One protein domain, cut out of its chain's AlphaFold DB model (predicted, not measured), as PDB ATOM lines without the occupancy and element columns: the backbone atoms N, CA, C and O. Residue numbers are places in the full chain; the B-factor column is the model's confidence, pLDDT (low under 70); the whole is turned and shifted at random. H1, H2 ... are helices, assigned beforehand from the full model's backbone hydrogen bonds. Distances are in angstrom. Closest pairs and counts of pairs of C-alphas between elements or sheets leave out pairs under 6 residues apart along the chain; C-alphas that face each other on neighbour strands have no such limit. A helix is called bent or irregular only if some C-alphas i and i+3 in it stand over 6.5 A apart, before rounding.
ATOM      1  N   LEU A   4      29.601 -44.316  13.574       84.31
ATOM      2  CA  LEU A   4      29.273 -44.729  12.208       84.31
ATOM      3  C   LEU A   4      30.434 -44.401  11.272       84.31
ATOM      4  O   LEU A   4      30.872 -45.281  10.534       84.31
ATOM      5  N   ALA A   5      31.001 -43.198  11.380       88.50
ATOM      6  CA  ALA A   5      32.197 -42.808  10.639       88.50
ATOM      7  C   ALA A   5      33.394 -43.723  10.957       88.50
ATOM      8  O   ALA A   5      34.138 -44.111  10.053       88.50
ATOM      9  N   GLN A   6      33.547 -44.145  12.218       90.56
ATOM     10  CA  GLN A   6      34.554 -45.142  12.590       90.56
ATOM     11  C   GLN A   6      34.308 -46.484  11.887       90.56
ATOM     12  O   GLN A   6      35.215 -47.034  11.267       90.56
ATOM     13  N   ARG A   7      33.079 -47.012  11.924       92.12
ATOM     14  CA  ARG A   7      32.754 -48.276  11.244       92.12
ATOM     15  C   ARG A   7      32.975 -48.189   9.736       92.12
ATOM     16  O   ARG A   7      33.543 -49.110   9.157       92.12
ATOM     17  N   GLU A   8      32.598 -47.083   9.104       94.06
ATOM     18  CA  GLU A   8      32.857 -46.849   7.681       94.06
ATOM     19  C   GLU A   8      34.352 -46.859   7.350       94.06
ATOM     20  O   GLU A   8      34.762 -47.498   6.378       94.06
ATOM     21  N   LEU A   9      35.179 -46.194   8.163       95.25
ATOM     22  CA  LEU A   9      36.632 -46.244   8.013       95.25
ATOM     23  C   LEU A   9      37.161 -47.675   8.192       95.25
ATOM     24  O   LEU A   9      37.974 -48.129   7.390       95.25
ATOM     25  N   GLY A  10      36.665 -48.401   9.194       94.56
ATOM     26  CA  GLY A  10      37.044 -49.790   9.450       94.56
ATOM     27  C   GLY A  10      36.716 -50.717   8.277       94.56
ATOM     28  O   GLY A  10      37.560 -51.518   7.880       94.56
ATOM     29  N   MET A  11      35.533 -50.575   7.671       96.12
ATOM     30  CA  MET A  11      35.146 -51.346   6.482       96.12
ATOM     31  C   MET A  11      36.053 -51.039   5.284       96.12
ATOM     32  O   MET A  11      36.499 -51.964   4.607       96.12
ATOM     33  N   LYS A  12      36.391 -49.761   5.057       96.06
ATOM     34  CA  LYS A  12      37.335 -49.357   3.998       96.06
ATOM     35  C   LYS A  12      38.726 -49.948   4.219       96.06
ATOM     36  O   LYS A  12      39.342 -50.436   3.277       96.06
ATOM     37  N   LEU A  13      39.219 -49.936   5.456       95.44
ATOM     38  CA  LEU A  13      40.504 -50.546   5.790       95.44
ATOM     39  C   LEU A  13      40.465 -52.061   5.571       95.44
ATOM     40  O   LEU A  13      41.345 -52.588   4.901       95.44
ATOM     41  N   ALA A  14      39.421 -52.750   6.039       94.31
ATOM     42  CA  ALA A  14      39.248 -54.185   5.803       94.31
ATOM     43  C   ALA A  14      39.278 -54.532   4.304       94.31
ATOM     44  O   ALA A  14      39.968 -55.469   3.907       94.31
ATOM     45  N   GLN A  15      38.603 -53.736   3.470       94.44
ATOM     46  CA  GLN A  15      38.641 -53.878   2.014       94.44
ATOM     47  C   GLN A  15      40.058 -53.691   1.448       94.44
ATOM     48  O   GLN A  15      40.503 -54.490   0.626       94.44
ATOM     49  N   ASN A  16      40.797 -52.679   1.911       94.62
ATOM     50  CA  ASN A  16      42.171 -52.420   1.463       94.62
ATOM     51  C   ASN A  16      43.139 -53.567   1.802       94.62
ATOM     52  O   ASN A  16      44.108 -53.778   1.075       94.62
ATOM     53  N   TYR A  17      42.867 -54.321   2.869       93.62
ATOM     54  CA  TYR A  17      43.612 -55.532   3.226       93.62
ATOM     55  C   TYR A  17      43.061 -56.813   2.567       93.62
ATOM     56  O   TYR A  17      43.554 -57.903   2.848       93.62
ATOM     57  N   GLY A  18      42.044 -56.720   1.701       93.19
ATOM     58  CA  GLY A  18      41.418 -57.879   1.052       93.19
ATOM     59  C   GLY A  18      40.585 -58.756   1.998       93.19
ATOM     60  O   GLY A  18      40.316 -59.916   1.691       93.19
ATOM     61  N   ALA A  19      40.174 -58.225   3.152       94.31
ATOM     62  CA  ALA A  19      39.400 -58.923   4.174       94.31
ATOM     63  C   ALA A  19      37.898 -58.604   4.071       94.31
ATOM     64  O   ALA A  19      37.276 -58.152   5.031       94.31
ATOM     65  N   ASP A  20      37.285 -58.850   2.912       92.69
ATOM     66  CA  ASP A  20      35.888 -58.457   2.651       92.69
ATOM     67  C   ASP A  20      34.882 -59.067   3.636       92.69
ATOM     68  O   ASP A  20      33.920 -58.416   4.043       92.69
ATOM     69  N   ALA A  21      35.139 -60.291   4.103       91.25
ATOM     70  CA  ALA A  21      34.303 -60.952   5.104       91.25
ATOM     71  C   ALA A  21      34.292 -60.226   6.467       91.25
ATOM     72  O   ALA A  21      33.312 -60.331   7.207       91.25
ATOM     73  N   LEU A  22      35.338 -59.455   6.794       94.06
ATOM     74  CA  LEU A  22      35.403 -58.661   8.023       94.06
ATOM     75  C   LEU A  22      34.440 -57.465   7.984       94.06
ATOM     76  O   LEU A  22      33.947 -57.046   9.032       94.06
ATOM     77  N   GLN A  23      34.114 -56.949   6.793       94.00
ATOM     78  CA  GLN A  23      33.205 -55.809   6.646       94.00
ATOM     79  C   GLN A  23      31.828 -56.100   7.252       94.00
ATOM     80  O   GLN A  23      31.246 -55.220   7.877       94.00
ATOM     81  N   GLY A  24      31.335 -57.340   7.145       91.81
ATOM     82  CA  GLY A  24      30.059 -57.745   7.742       91.81
ATOM     83  C   GLY A  24      30.043 -57.609   9.268       91.81
ATOM     84  O   GLY A  24      29.062 -57.130   9.830       91.81
ATOM     85  N   VAL A  25      31.151 -57.953   9.935       93.62
ATOM     86  CA  VAL A  25      31.280 -57.816  11.397       93.62
ATOM     87  C   VAL A  25      31.438 -56.347  11.797       93.62
ATOM     88  O   VAL A  25      30.829 -55.903  12.765       93.62
ATOM     89  N   ILE A  26      32.209 -55.564  11.037       92.69
ATOM     90  CA  ILE A  26      32.368 -54.122  11.295       92.69
ATOM     91  C   ILE A  26      31.059 -53.360  11.027       92.69
ATOM     92  O   ILE A  26      30.763 -52.382  11.713       92.69
ATOM     93  N   GLY A  27      30.254 -53.789  10.057       90.25
ATOM     94  CA  GLY A  27      28.956 -53.193   9.741       90.25
ATOM     95  C   GLY A  27      27.852 -53.540  10.745       90.25
ATOM     96  O   GLY A  27      26.881 -52.789  10.867       90.25
ATOM     97  N   ASP A  28      27.999 -54.637  11.494       89.06
ATOM     98  CA  ASP A  28      27.041 -55.050  12.518       89.06
ATOM     99  C   ASP A  28      27.061 -54.082  13.706       89.06
ATOM    100  O   ASP A  28      27.970 -54.086  14.538       89.06
ATOM    101  N   ARG A  29      26.012 -53.262  13.808       85.62
ATOM    102  CA  ARG A  29      25.849 -52.256  14.867       85.62
ATOM    103  C   ARG A  29      25.761 -52.852  16.271       85.62
ATOM    104  O   ARG A  29      25.926 -52.107  17.231       85.62
ATOM    105  N   THR A  30      25.504 -54.153  16.389       82.00
ATOM    106  CA  THR A  30      25.465 -54.866  17.669       82.00
ATOM    107  C   THR A  30      26.833 -55.406  18.090       82.00
ATOM    108  O   THR A  30      27.027 -55.693  19.269       82.00
ATOM    109  N   ALA A  31      27.800 -55.502  17.169       83.94
ATOM    110  CA  ALA A  31      29.146 -55.969  17.475       83.94
ATOM    111  C   ALA A  31      29.937 -54.907  18.251       83.94
ATOM    112  O   ALA A  31      30.038 -53.756  17.818       83.94
ATOM    113  N   ASP A  32      30.536 -55.296  19.374       85.38
ATOM    114  CA  ASP A  32      31.475 -54.455  20.115       85.38
ATOM    115  C   ASP A  32      32.907 -54.551  19.549       85.38
ATOM    116  O   ASP A  32      33.204 -55.341  18.647       85.38
ATOM    117  N   TYR A  33      33.826 -53.736  20.078       89.31
ATOM    118  CA  TYR A  33      35.229 -53.768  19.651       89.31
ATOM    119  C   TYR A  33      35.904 -55.120  19.916       89.31
ATOM    120  O   TYR A  33      36.794 -55.503  19.160       89.31
ATOM    121  N   SER A  34      35.483 -55.866  20.944       87.81
ATOM    122  CA  SER A  34      36.035 -57.191  21.237       87.81
ATOM    123  C   SER A  34      35.719 -58.169  20.107       87.81
ATOM    124  O   SER A  34      36.621 -58.808  19.560       87.81
ATOM    125  N   ALA A  35      34.455 -58.213  19.680       89.81
ATOM    126  CA  ALA A  35      33.998 -59.015  18.553       89.81
ATOM    127  C   ALA A  35      34.675 -58.592  17.240       89.81
ATOM    128  O   ALA A  35      35.108 -59.452  16.469       89.81
ATOM    129  N   ILE A  36      34.822 -57.282  17.009       93.81
ATOM    130  CA  ILE A  36      35.491 -56.744  15.818       93.81
ATOM    131  C   ILE A  36      36.964 -57.169  15.775       93.81
ATOM    132  O   ILE A  36      37.406 -57.698  14.755       93.81
ATOM    133  N   PHE A  37      37.727 -57.009  16.860       94.56
ATOM    134  CA  PHE A  37      39.140 -57.403  16.879       94.56
ATOM    135  C   PHE A  37      39.335 -58.919  16.835       94.56
ATOM    136  O   PHE A  37      40.243 -59.401  16.155       94.56
ATOM    137  N   ALA A  38      38.457 -59.684  17.489       93.00
ATOM    138  CA  ALA A  38      38.464 -61.138  17.394       93.00
ATOM    139  C   ALA A  38      38.197 -61.618  15.959       93.00
ATOM    140  O   ALA A  38      38.810 -62.588  15.514       93.00
ATOM    141  N   ALA A  39      37.306 -60.947  15.221       94.75
ATOM    142  CA  ALA A  39      37.093 -61.219  13.806       94.75
ATOM    143  C   ALA A  39      38.299 -60.786  12.964       94.75
ATOM    144  O   ALA A  39      38.761 -61.568  12.137       94.75
ATOM    145  N   ALA A  40      38.859 -59.597  13.205       94.12
ATOM    146  CA  ALA A  40      40.017 -59.091  12.471       94.12
ATOM    147  C   ALA A  40      41.206 -60.061  12.540       94.12
ATOM    148  O   ALA A  40      41.770 -60.398  11.504       94.12
ATOM    149  N   GLY A  41      41.506 -60.617  13.720       92.06
ATOM    150  CA  GLY A  41      42.573 -61.611  13.894       92.06
ATOM    151  C   GLY A  41      42.353 -62.954  13.178       92.06
ATOM    152  O   GLY A  41      43.279 -63.758  13.111       92.06
ATOM    153  N   ARG A  42      41.152 -63.226  12.640       93.31
ATOM    154  CA  ARG A  42      40.884 -64.407  11.793       93.31
ATOM    155  C   ARG A  42      41.187 -64.157  10.320       93.31
ATOM    156  O   ARG A  42      41.462 -65.112   9.599       93.31
ATOM    157  N   TYR A  43      41.084 -62.907   9.876       91.38
ATOM    158  CA  TYR A  43      41.215 -62.529   8.466       91.38
ATOM    159  C   TYR A  43      42.538 -61.831   8.153       91.38
ATOM    160  O   TYR A  43      42.976 -61.854   7.008       91.38
ATOM    161  N   LEU A  44      43.164 -61.225   9.159       92.19
ATOM    162  CA  LEU A  44      44.373 -60.423   9.036       92.19
ATOM    163  C   LEU A  44      45.486 -60.999   9.910       92.19
ATOM    164  O   LEU A  44      45.243 -61.584  10.969       92.19
ATOM    165  N   ARG A  45      46.733 -60.785   9.493       91.19
ATOM    166  CA  ARG A  45      47.905 -61.030  10.340       91.19
ATOM    167  C   ARG A  45      47.932 -60.011  11.476       91.19
ATOM    168  O   ARG A  45      47.468 -58.886  11.315       91.19
ATOM    169  N   SER A  46      48.556 -60.366  12.602       88.19
ATOM    170  CA  SER A  46      48.639 -59.478  13.775       88.19
ATOM    171  C   SER A  46      49.130 -58.069  13.415       88.19
ATOM    172  O   SER A  46      48.484 -57.097  13.780       88.19
ATOM    173  N   GLY A  47      50.208 -57.952  12.629       90.56
ATOM    174  CA  GLY A  47      50.729 -56.647  12.200       90.56
ATOM    175  C   GLY A  47      49.753 -55.837  11.338       90.56
ATOM    176  O   GLY A  47      49.667 -54.628  11.495       90.56
ATOM    177  N   GLU A  48      48.948 -56.492  10.495       94.69
ATOM    178  CA  GLU A  48      47.939 -55.819   9.658       94.69
ATOM    179  C   GLU A  48      46.778 -55.283  10.501       94.69
ATOM    180  O   GLU A  48      46.284 -54.189  10.237       94.69
ATOM    181  N   VAL A  49      46.377 -56.008  11.555       95.12
ATOM    182  CA  VAL A  49      45.397 -55.502  12.530       95.12
ATOM    183  C   VAL A  49      45.940 -54.256  13.229       95.12
ATOM    184  O   VAL A  49      45.225 -53.264  13.350       95.12
ATOM    185  N   ILE A  50      47.203 -54.284  13.665       96.81
ATOM    186  CA  ILE A  50      47.835 -53.142  14.337       96.81
ATOM    187  C   ILE A  50      47.956 -51.945  13.389       96.81
ATOM    188  O   ILE A  50      47.583 -50.837  13.763       96.81
ATOM    189  N   ASP A  51      48.408 -52.148  12.154       96.38
ATOM    190  CA  ASP A  51      48.530 -51.072  11.168       96.38
ATOM    191  C   ASP A  51      47.165 -50.453  10.826       96.38
ATOM    192  O   ASP A  51      47.044 -49.227  10.763       96.38
ATOM    193  N   ALA A  52      46.113 -51.272  10.704       96.00
ATOM    194  CA  ALA A  52      44.744 -50.788  10.544       96.00
ATOM    195  C   ALA A  52      44.280 -49.948  11.747       96.00
ATOM    196  O   ALA A  52      43.657 -48.902  11.561       96.00
ATOM    197  N   VAL A  53      44.612 -50.364  12.975       96.94
ATOM    198  CA  VAL A  53      44.309 -49.593  14.191       96.94
ATOM    199  C   VAL A  53      45.020 -48.240  14.182       96.94
ATOM    200  O   VAL A  53      44.404 -47.216  14.472       96.94
ATOM    201  N   LEU A  54      46.301 -48.217  13.812       97.38
ATOM    202  CA  LEU A  54      47.119 -47.001  13.790       97.38
ATOM    203  C   LEU A  54      46.695 -46.008  12.697       97.38
ATOM    204  O   LEU A  54      46.871 -44.801  12.873       97.38
ATOM    205  N   ALA A  55      46.106 -46.495  11.601       96.44
ATOM    206  CA  ALA A  55      45.511 -45.666  10.550       96.44
ATOM    207  C   ALA A  55      44.167 -45.026  10.957       96.44
ATOM    208  O   ALA A  55      43.672 -44.137  10.263       96.44
ATOM    209  N   GLY A  56      43.567 -45.486  12.056       95.06
ATOM    210  CA  GLY A  56      42.301 -44.992  12.582       95.06
ATOM    211  C   GLY A  56      42.425 -43.836  13.581       95.06
ATOM    212  O   GLY A  56      43.506 -43.269  13.785       95.06
ATOM    213  N   PRO A  57      41.304 -43.462  14.222       95.12
ATOM    214  CA  PRO A  57      41.310 -42.501  15.315       95.12
ATOM    215  C   PRO A  57      42.010 -43.065  16.568       95.12
ATOM    216  O   PRO A  57      42.052 -44.285  16.756       95.12
ATOM    217  N   PRO A  58      42.518 -42.195  17.463       95.56
ATOM    218  CA  PRO A  58      43.217 -42.611  18.681       95.56
ATOM    219  C   PRO A  58      42.437 -43.608  19.543       95.56
ATOM    220  O   PRO A  58      43.029 -44.540  20.087       95.56
ATOM    221  N   GLU A  59      41.105 -43.482  19.615       92.56
ATOM    222  CA  GLU A  59      40.268 -44.345  20.457       92.56
ATOM    223  C   GLU A  59      40.413 -45.837  20.101       92.56
ATOM    224  O   GLU A  59      40.321 -46.702  20.976       92.56
ATOM    225  N   TRP A  60      40.703 -46.165  18.834       95.31
ATOM    226  CA  TRP A  60      40.939 -47.549  18.414       95.31
ATOM    227  C   TRP A  60      42.165 -48.156  19.082       95.31
ATOM    228  O   TRP A  60      42.155 -49.351  19.377       95.31
ATOM    229  N   ALA A  61      43.195 -47.358  19.361       96.75
ATOM    230  CA  ALA A  61      44.394 -47.842  20.027       96.75
ATOM    231  C   ALA A  61      44.101 -48.265  21.471       96.75
ATOM    232  O   ALA A  61      44.544 -49.333  21.897       96.75
ATOM    233  N   PHE A  62      43.279 -47.498  22.195       94.06
ATOM    234  CA  PHE A  62      42.789 -47.894  23.517       94.06
ATOM    235  C   PHE A  62      42.006 -49.216  23.461       94.06
ATOM    236  O   PHE A  62      42.255 -50.133  24.252       94.06
ATOM    237  N   TYR A  63      41.081 -49.354  22.506       92.31
ATOM    238  CA  TYR A  63      40.305 -50.586  22.376       92.31
ATOM    239  C   TYR A  63      41.170 -51.782  21.958       92.31
ATOM    240  O   TYR A  63      40.971 -52.879  22.474       92.31
ATOM    241  N   ALA A  64      42.168 -51.586  21.098       94.75
ATOM    242  CA  ALA A  64      43.116 -52.630  20.729       94.75
ATOM    243  C   ALA A  64      43.939 -53.094  21.942       94.75
ATOM    244  O   ALA A  64      44.005 -54.290  22.213       94.75
ATOM    245  N   LEU A  65      44.479 -52.157  22.732       94.19
ATOM    246  CA  LEU A  65      45.257 -52.442  23.947       94.19
ATOM    247  C   LEU A  65      44.479 -53.229  25.014       94.19
ATOM    248  O   LEU A  65      45.091 -53.916  25.835       94.19
ATOM    249  N   THR A  66      43.150 -53.108  25.025       90.00
ATOM    250  CA  THR A  66      42.266 -53.778  25.991       90.00
ATOM    251  C   THR A  66      41.678 -55.093  25.480       90.00
ATOM    252  O   THR A  66      41.378 -55.965  26.293       90.00
ATOM    253  N   ASN A  67      41.525 -55.262  24.161       90.31
ATOM    254  CA  ASN A  67      40.816 -56.406  23.574       90.31
ATOM    255  C   ASN A  67      41.711 -57.379  22.797       90.31
ATOM    256  O   ASN A  67      41.315 -58.527  22.612       90.31
ATOM    257  N   ILE A  68      42.899 -56.963  22.348       91.12
ATOM    258  CA  ILE A  68      43.839 -57.853  21.659       91.12
ATOM    259  C   ILE A  68      44.787 -58.467  22.703       91.12
ATOM    260  O   ILE A  68      45.557 -57.744  23.341       91.12
ATOM    261  N   PRO A  69      44.754 -59.795  22.917       87.44
ATOM    262  CA  PRO A  69      45.667 -60.446  23.847       87.44
ATOM    263  C   PRO A  69      47.084 -60.533  23.264       87.44
ATOM    264  O   PRO A  69      47.259 -60.660  22.055       87.44
ATOM    265  N   ASN A  70      48.099 -60.548  24.135       87.31
ATOM    266  CA  ASN A  70      49.500 -60.840  23.784       87.31
ATOM    267  C   ASN A  70      50.096 -59.964  22.661       87.31
ATOM    268  O   ASN A  70      50.853 -60.458  21.829       87.31
ATOM    269  N   ILE A  71      49.767 -58.670  22.643       91.69
ATOM    270  CA  ILE A  71      50.375 -57.699  21.719       91.69
ATOM    271  C   ILE A  71      51.888 -57.654  21.958       91.69
ATOM    272  O   ILE A  71      52.324 -57.503  23.106       91.69
ATOM    273  N   ASP A  72      52.667 -57.757  20.879       92.88
ATOM    274  CA  ASP A  72      54.121 -57.614  20.917       92.88
ATOM    275  C   ASP A  72      54.529 -56.278  21.575       92.88
ATOM    276  O   ASP A  72      53.859 -55.263  21.353       92.88
ATOM    277  N   PRO A  73      55.607 -56.225  22.382       92.50
ATOM    278  CA  PRO A  73      56.030 -54.994  23.044       92.50
ATOM    279  C   PRO A  73      56.222 -53.790  22.106       92.50
ATOM    280  O   PRO A  73      55.885 -52.671  22.496       92.50
ATOM    281  N   ALA A  74      56.718 -53.993  20.881       94.00
ATOM    282  CA  ALA A  74      56.910 -52.911  19.919       94.00
ATOM    283  C   ALA A  74      55.569 -52.370  19.400       94.00
ATOM    284  O   ALA A  74      55.359 -51.156  19.372       94.00
ATOM    285  N   ASP A  75      54.627 -53.252  19.061       95.44
ATOM    286  CA  ASP A  75      53.282 -52.854  18.633       95.44
ATOM    287  C   ASP A  75      52.486 -52.222  19.775       95.44
ATOM    288  O   ASP A  75      51.802 -51.215  19.582       95.44
ATOM    289  N   ARG A  76      52.638 -52.737  20.998       94.94
ATOM    290  CA  ARG A  76      52.064 -52.132  22.203       94.94
ATOM    291  C   ARG A  76      52.566 -50.702  22.389       94.94
ATOM    292  O   ARG A  76      51.749 -49.818  22.637       94.94
ATOM    293  N   ALA A  77      53.865 -50.450  22.230       95.00
ATOM    294  CA  ALA A  77      54.420 -49.100  22.320       95.00
ATOM    295  C   ALA A  77      53.854 -48.166  21.232       95.00
ATOM    296  O   ALA A  77      53.511 -47.023  21.531       95.00
ATOM    297  N   ARG A  78      53.683 -48.653  19.992       97.19
ATOM    298  CA  ARG A  78      53.053 -47.891  18.894       97.19
ATOM    299  C   ARG A  78      51.598 -47.535  19.204       97.19
ATOM    300  O   ARG A  78      51.197 -46.393  19.002       97.19
ATOM    301  N   LEU A  79      50.820 -48.482  19.728       97.56
ATOM    302  CA  LEU A  79      49.436 -48.237  20.142       97.56
ATOM    303  C   LEU A  79      49.356 -47.231  21.295       97.56
ATOM    304  O   LEU A  79      48.505 -46.346  21.282       97.56
ATOM    305  N   VAL A  80      50.255 -47.319  22.276       97.06
ATOM    306  CA  VAL A  80      50.309 -46.340  23.369       97.06
ATOM    307  C   VAL A  80      50.656 -44.946  22.844       97.06
ATOM    308  O   VAL A  80      50.018 -43.980  23.251       97.06
ATOM    309  N   ALA A  81      51.601 -44.827  21.908       97.12
ATOM    310  CA  ALA A  81      51.906 -43.554  21.257       97.12
ATOM    311  C   ALA A  81      50.692 -42.999  20.491       97.12
ATOM    312  O   ALA A  81      50.371 -41.824  20.617       97.12
ATOM    313  N   LYS A  82      49.953 -43.854  19.773       98.06
ATOM    314  CA  LYS A  82      48.713 -43.462  19.089       98.06
ATOM    315  C   LYS A  82      47.642 -42.963  20.061       98.06
ATOM    316  O   LYS A  82      46.967 -41.980  19.780       98.06
ATOM    317  N   ALA A  83      47.510 -43.603  21.222       97.12
ATOM    318  CA  ALA A  83      46.580 -43.179  22.264       97.12
ATOM    319  C   ALA A  83      46.918 -41.799  22.861       97.12
ATOM    320  O   ALA A  83      46.020 -41.126  23.357       97.12
ATOM    321  N   GLN A  84      48.183 -41.365  22.803       96.81
ATOM    322  CA  GLN A  84      48.620 -40.046  23.282       96.81
ATOM    323  C   GLN A  84      48.193 -38.893  22.364       96.81
ATOM    324  O   GLN A  84      48.238 -37.742  22.787       96.81
ATOM    325  N   GLU A  85      47.769 -39.172  21.127       96.88
ATOM    326  CA  GLU A  85      47.329 -38.138  20.179       96.88
ATOM    327  C   GLU A  85      46.026 -37.442  20.609       96.88
ATOM    328  O   GLU A  85      45.705 -36.373  20.092       96.88
ATOM    329  N   ASP A  86      45.283 -38.027  21.550       95.00
ATOM    330  CA  ASP A  86      44.044 -37.475  22.089       95.00
ATOM    331  C   ASP A  86      44.040 -37.541  23.632       95.00
ATOM    332  O   ASP A  86      44.184 -38.630  24.197       95.00
ATOM    333  N   PRO A  87      43.837 -36.415  24.345       93.69
ATOM    334  CA  PRO A  87      43.861 -36.391  25.808       93.69
ATOM    335  C   PRO A  87      42.848 -37.333  26.470       93.69
ATOM    336  O   PRO A  87      43.146 -37.937  27.503       93.69
ATOM    337  N   PHE A  88      41.657 -37.489  25.879       89.12
ATOM    338  CA  PHE A  88      40.617 -38.378  26.403       89.12
ATOM    339  C   PHE A  88      41.045 -39.848  26.305       89.12
ATOM    340  O   PHE A  88      40.948 -40.617  27.266       89.12
ATOM    341  N   THR A  89      41.595 -40.233  25.160       92.38
ATOM    342  CA  THR A  89      42.131 -41.568  24.902       92.38
ATOM    343  C   THR A  89      43.351 -41.866  25.771       92.38
ATOM    344  O   THR A  89      43.442 -42.959  26.340       92.38
ATOM    345  N   ALA A  90      44.257 -40.902  25.944       94.62
ATOM    346  CA  ALA A  90      45.411 -41.029  26.829       94.62
ATOM    347  C   ALA A  90      44.968 -41.293  28.275       94.62
ATOM    348  O   ALA A  90      45.447 -42.230  28.924       94.62
ATOM    349  N   ALA A  91      43.974 -40.535  28.748       91.38
ATOM    350  CA  ALA A  91      43.380 -40.732  30.059       91.38
ATOM    351  C   ALA A  91      42.767 -42.140  30.173       91.38
ATOM    352  O   ALA A  91      43.096 -42.887  31.099       91.38
ATOM    353  N   ASN A  92      41.918 -42.555  29.231       88.44
ATOM    354  CA  ASN A  92      41.316 -43.893  29.252       88.44
ATOM    355  C   ASN A  92      42.364 -45.012  29.244       88.44
ATOM    356  O   ASN A  92      42.209 -46.008  29.954       88.44
ATOM    357  N   THR A  93      43.462 -44.820  28.516       92.06
ATOM    358  CA  THR A  93      44.580 -45.765  28.458       92.06
ATOM    359  C   THR A  93      45.254 -45.925  29.818       92.06
ATOM    360  O   THR A  93      45.409 -47.061  30.258       92.06
ATOM    361  N   LEU A  94      45.536 -44.826  30.539       90.19
ATOM    362  CA  LEU A  94      46.063 -44.869  31.919       90.19
ATOM    363  C   LEU A  94      45.216 -45.720  32.871       90.19
ATOM    364  O   LEU A  94      45.724 -46.261  33.846       90.19
ATOM    365  N   ARG A  95      43.911 -45.792  32.610       83.69
ATOM    366  CA  ARG A  95      42.926 -46.405  33.500       83.69
ATOM    367  C   ARG A  95      42.646 -47.864  33.164       83.69
ATOM    368  O   ARG A  95      42.538 -48.695  34.060       83.69
ATOM    369  N   GLY A  96      42.441 -48.153  31.882       83.44
ATOM    370  CA  GLY A  96      41.941 -49.448  31.421       83.44
ATOM    371  C   GLY A  96      43.027 -50.417  30.967       83.44
ATOM    372  O   GLY A  96      42.759 -51.614  30.866       83.44
ATOM    373  N   VAL A  97      44.241 -49.936  30.681       88.25
ATOM    374  CA  VAL A  97      45.306 -50.764  30.107       88.25
ATOM    375  C   VAL A  97      46.328 -51.132  31.176       88.25
ATOM    376  O   VAL A  97      46.911 -50.281  31.834       88.25
ATOM    377  N   ARG A  98      46.577 -52.434  31.335       84.69
ATOM    378  CA  ARG A  98      47.610 -52.964  32.237       84.69
ATOM    379  C   ARG A  98      48.985 -52.963  31.574       84.69
ATOM    380  O   ARG A  98      49.071 -53.111  30.355       84.69
ATOM    381  N   GLY A  99      50.048 -52.900  32.380       84.31
ATOM    382  CA  GLY A  99      51.431 -53.029  31.902       84.31
ATOM    383  C   GLY A  99      51.864 -51.858  31.021       84.31
ATOM    384  O   GLY A  99      52.443 -52.063  29.957       84.31
ATOM    385  N   ILE A 100      51.509 -50.640  31.433       88.06
ATOM    386  CA  ILE A 100      51.865 -49.383  30.757       88.06
ATOM    387  C   ILE A 100      52.759 -48.502  31.633       88.06
ATOM    388  O   ILE A 100      52.908 -47.322  31.345       88.06
ATOM    389  N   ASP A 101      53.362 -49.061  32.687       88.25
ATOM    390  CA  ASP A 101      54.136 -48.300  33.678       88.25
ATOM    391  C   ASP A 101      55.266 -47.496  33.020       88.25
ATOM    392  O   ASP A 101      55.456 -46.321  33.318       88.25
ATOM    393  N   ALA A 102      55.932 -48.085  32.020       90.69
ATOM    394  CA  ALA A 102      56.973 -47.428  31.226       90.69
ATOM    395  C   ALA A 102      56.472 -46.239  30.376       90.69
ATOM    396  O   ALA A 102      57.275 -45.464  29.865       90.69
ATOM    397  N   HIS A 103      55.156 -46.095  30.208       93.25
ATOM    398  CA  HIS A 103      54.514 -45.037  29.427       93.25
ATOM    399  C   HIS A 103      53.599 -44.136  30.268       93.25
ATOM    400  O   HIS A 103      52.984 -43.219  29.720       93.25
ATOM    401  N   ALA A 104      53.485 -44.388  31.577       91.44
ATOM    402  CA  ALA A 104      52.533 -43.707  32.447       91.44
ATOM    403  C   ALA A 104      52.774 -42.191  32.493       91.44
ATOM    404  O   ALA A 104      51.820 -41.418  32.451       91.44
ATOM    405  N   GLU A 105      54.035 -41.755  32.509       93.88
ATOM    406  CA  GLU A 105      54.394 -40.333  32.493       93.88
ATOM    407  C   GLU A 105      53.954 -39.646  31.191       93.88
ATOM    408  O   GLU A 105      53.240 -38.646  31.230       93.88
ATOM    409  N   ALA A 106      54.292 -40.226  30.036       94.19
ATOM    410  CA  ALA A 106      53.925 -39.675  28.731       94.19
ATOM    411  C   ALA A 106      52.401 -39.621  28.534       94.19
ATOM    412  O   ALA A 106      51.861 -38.625  28.054       94.19
ATOM    413  N   LEU A 107      51.686 -40.667  28.959       94.69
ATOM    414  CA  LEU A 107      50.225 -40.680  28.935       94.69
ATOM    415  C   LEU A 107      49.620 -39.655  29.903       94.69
ATOM    416  O   LEU A 107      48.617 -39.033  29.567       94.69
ATOM    417  N   THR A 108      50.221 -39.450  31.079       93.31
ATOM    418  CA  THR A 108      49.791 -38.426  32.050       93.31
ATOM    419  C   THR A 108      49.943 -37.032  31.456       93.31
ATOM    420  O   THR A 108      49.020 -36.223  31.535       93.31
ATOM    421  N   GLN A 109      51.073 -36.770  30.797       94.69
ATOM    422  CA  GLN A 109      51.316 -35.506  30.112       94.69
ATOM    423  C   GLN A 109      50.313 -35.274  28.975       94.69
ATOM    424  O   GLN A 109      49.743 -34.189  28.886       94.69
ATOM    425  N   ALA A 110      50.060 -36.287  28.140       95.75
ATOM    426  CA  ALA A 110      49.103 -36.203  27.037       95.75
ATOM    427  C   ALA A 110      47.655 -36.013  27.522       95.75
ATOM    428  O   ALA A 110      46.901 -35.228  26.948       95.75
ATOM    429  N   ALA A 111      47.270 -36.690  28.606       93.50
ATOM    430  CA  ALA A 111      45.948 -36.562  29.213       93.50
ATOM    431  C   ALA A 111      45.716 -35.186  29.866       93.50
ATOM    432  O   ALA A 111      44.568 -34.755  30.003       93.50
ATOM    433  N   GLY A 112      46.780 -34.484  30.267       92.44
ATOM    434  CA  GLY A 112      46.691 -33.153  30.860       92.44
ATOM    435  C   GLY A 112      45.795 -33.136  32.101       92.44
ATOM    436  O   GLY A 112      45.962 -33.940  33.019       92.44
ATOM    437  N   SER A 113      44.810 -32.236  32.133       88.56
ATOM    438  CA  SER A 113      43.876 -32.123  33.262       88.56
ATOM    439  C   SER A 113      43.024 -33.378  33.489       88.56
ATOM    440  O   SER A 113      42.578 -33.593  34.615       88.56
ATOM    441  N   TYR A 114      42.843 -34.234  32.477       87.12
ATOM    442  CA  TYR A 114      42.112 -35.499  32.610       87.12
ATOM    443  C   TYR A 114      42.892 -36.582  33.366       87.12
ATOM    444  O   TYR A 114      42.307 -37.586  33.778       87.12
ATOM    445  N   ALA A 115      44.203 -36.406  33.564       86.62
ATOM    446  CA  ALA A 115      44.991 -37.311  34.396       86.62
ATOM    447  C   ALA A 115      44.735 -37.100  35.897       86.62
ATOM    448  O   ALA A 115      44.879 -38.034  36.686       86.62
ATOM    449  N   SER A 116      44.339 -35.886  36.285       86.56
ATOM    450  CA  SER A 116      44.178 -35.489  37.682       86.56
ATOM    451  C   SER A 116      42.782 -35.802  38.214       86.56
ATOM    452  O   SER A 116      41.769 -35.579  37.544       86.56
TER     453      SER A 116
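AT A GLANCE: This is residues 4 to 116 of the 240 residues of an uncharacterized protein of Sphingomonas ginsenosidivorax (UniProt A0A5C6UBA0). Eight short helices follow one another from one end of an elongated body to the other, a zigzag of helices wound in stacked turns. H1, H2 and H3 run back and forth at one end, with H2 far out; beyond them H4, H6 and H8 stand in one row, running the same way, while H5 and H7 make a second row beside it, running the opposite way. H5 sits in the middle of the whole, and H8 closes the other end. The printed part has 113 residues, with eight named helices, H1 to H8 in chain order, and no named strand: all helix. It is compact, with a radius of gyration of the C-alphas of 13.9 A, and spans 42 by 27 by 20 A, only just elongated.

IN THESE COORDINATES: H1, residues 4 to 16, begins at C-alpha 4 (29.273, -44.729, 12.208) and is 18.5 A long. H2 holds residues 20 to 27, 11.2 A. H3, residues 33 to 43, measures 15.4 A, and H4, residues 46 to 54, 12.6 A. H5, residues 58 to 67, begins at C-alpha 58 (43.217, -42.611, 18.681) and is 14.8 A long. H6, residues 73 to 83, measures 15.1 A, and H7, residues 87 to 96, 14.3 A. H8, residues 101 to 115, also 14.3 A, ends at C-alpha 115 (44.991, -37.311, 34.396); it is irregular, with C-alphas 110 and 113 9.1 A apart.

HOW THE PARTS SIT: H1 and H2 form a hairpin at a shallow tilt of 7 degrees; their closest C-alphas, of Met 11 and Gln 23, are 4.9 A apart. H2 and H3 form another, at 3 degrees, closest at Ile 26 and Ile 36, 6.1 A between C-alphas. H3 and H4 only just touch, with 3 pairs of C-alphas within 8 A, the closest those of Ala 40 and Val 49, 6.5 A. H5 is the hub, touching H3, H4, H6 and H7. H3 stands about perpendicular to it, at 80 degrees, with the C-alphas of Ser 34 and Asn 67 closest, 5.4 A. H5, H6 and H7 form an up and down bundle, each helix running against the one before. H4 and H6 touch and run the same way at a shallow tilt of 17 degrees, closest at the C-alphas of Leu 54 and Lys 82, 6.6 A. H7 and H8 touch at a steep tilt of 50 degrees, opposite ways, with the C-alphas of Pro 87 and Ala 111 closest, 4.0 A. H1 and H8, among others, are apart. Every O i to N i+4 pair is within hydrogen-bond range in H1, H4, H6 and H7; the counts are 2 of 4 in H2, 5 of 7 in H3, 5 of 6 in H5 and 6 of 11 in H8.

THE WHOLE: The two C-alphas farthest apart, of Gly 18 and Ser 116, are 43.0 A apart. The printed part has no cut, and the seven links between successive helices are tight. Mean pLDDT of the printed part is 92.3, and no printed residue is under 70.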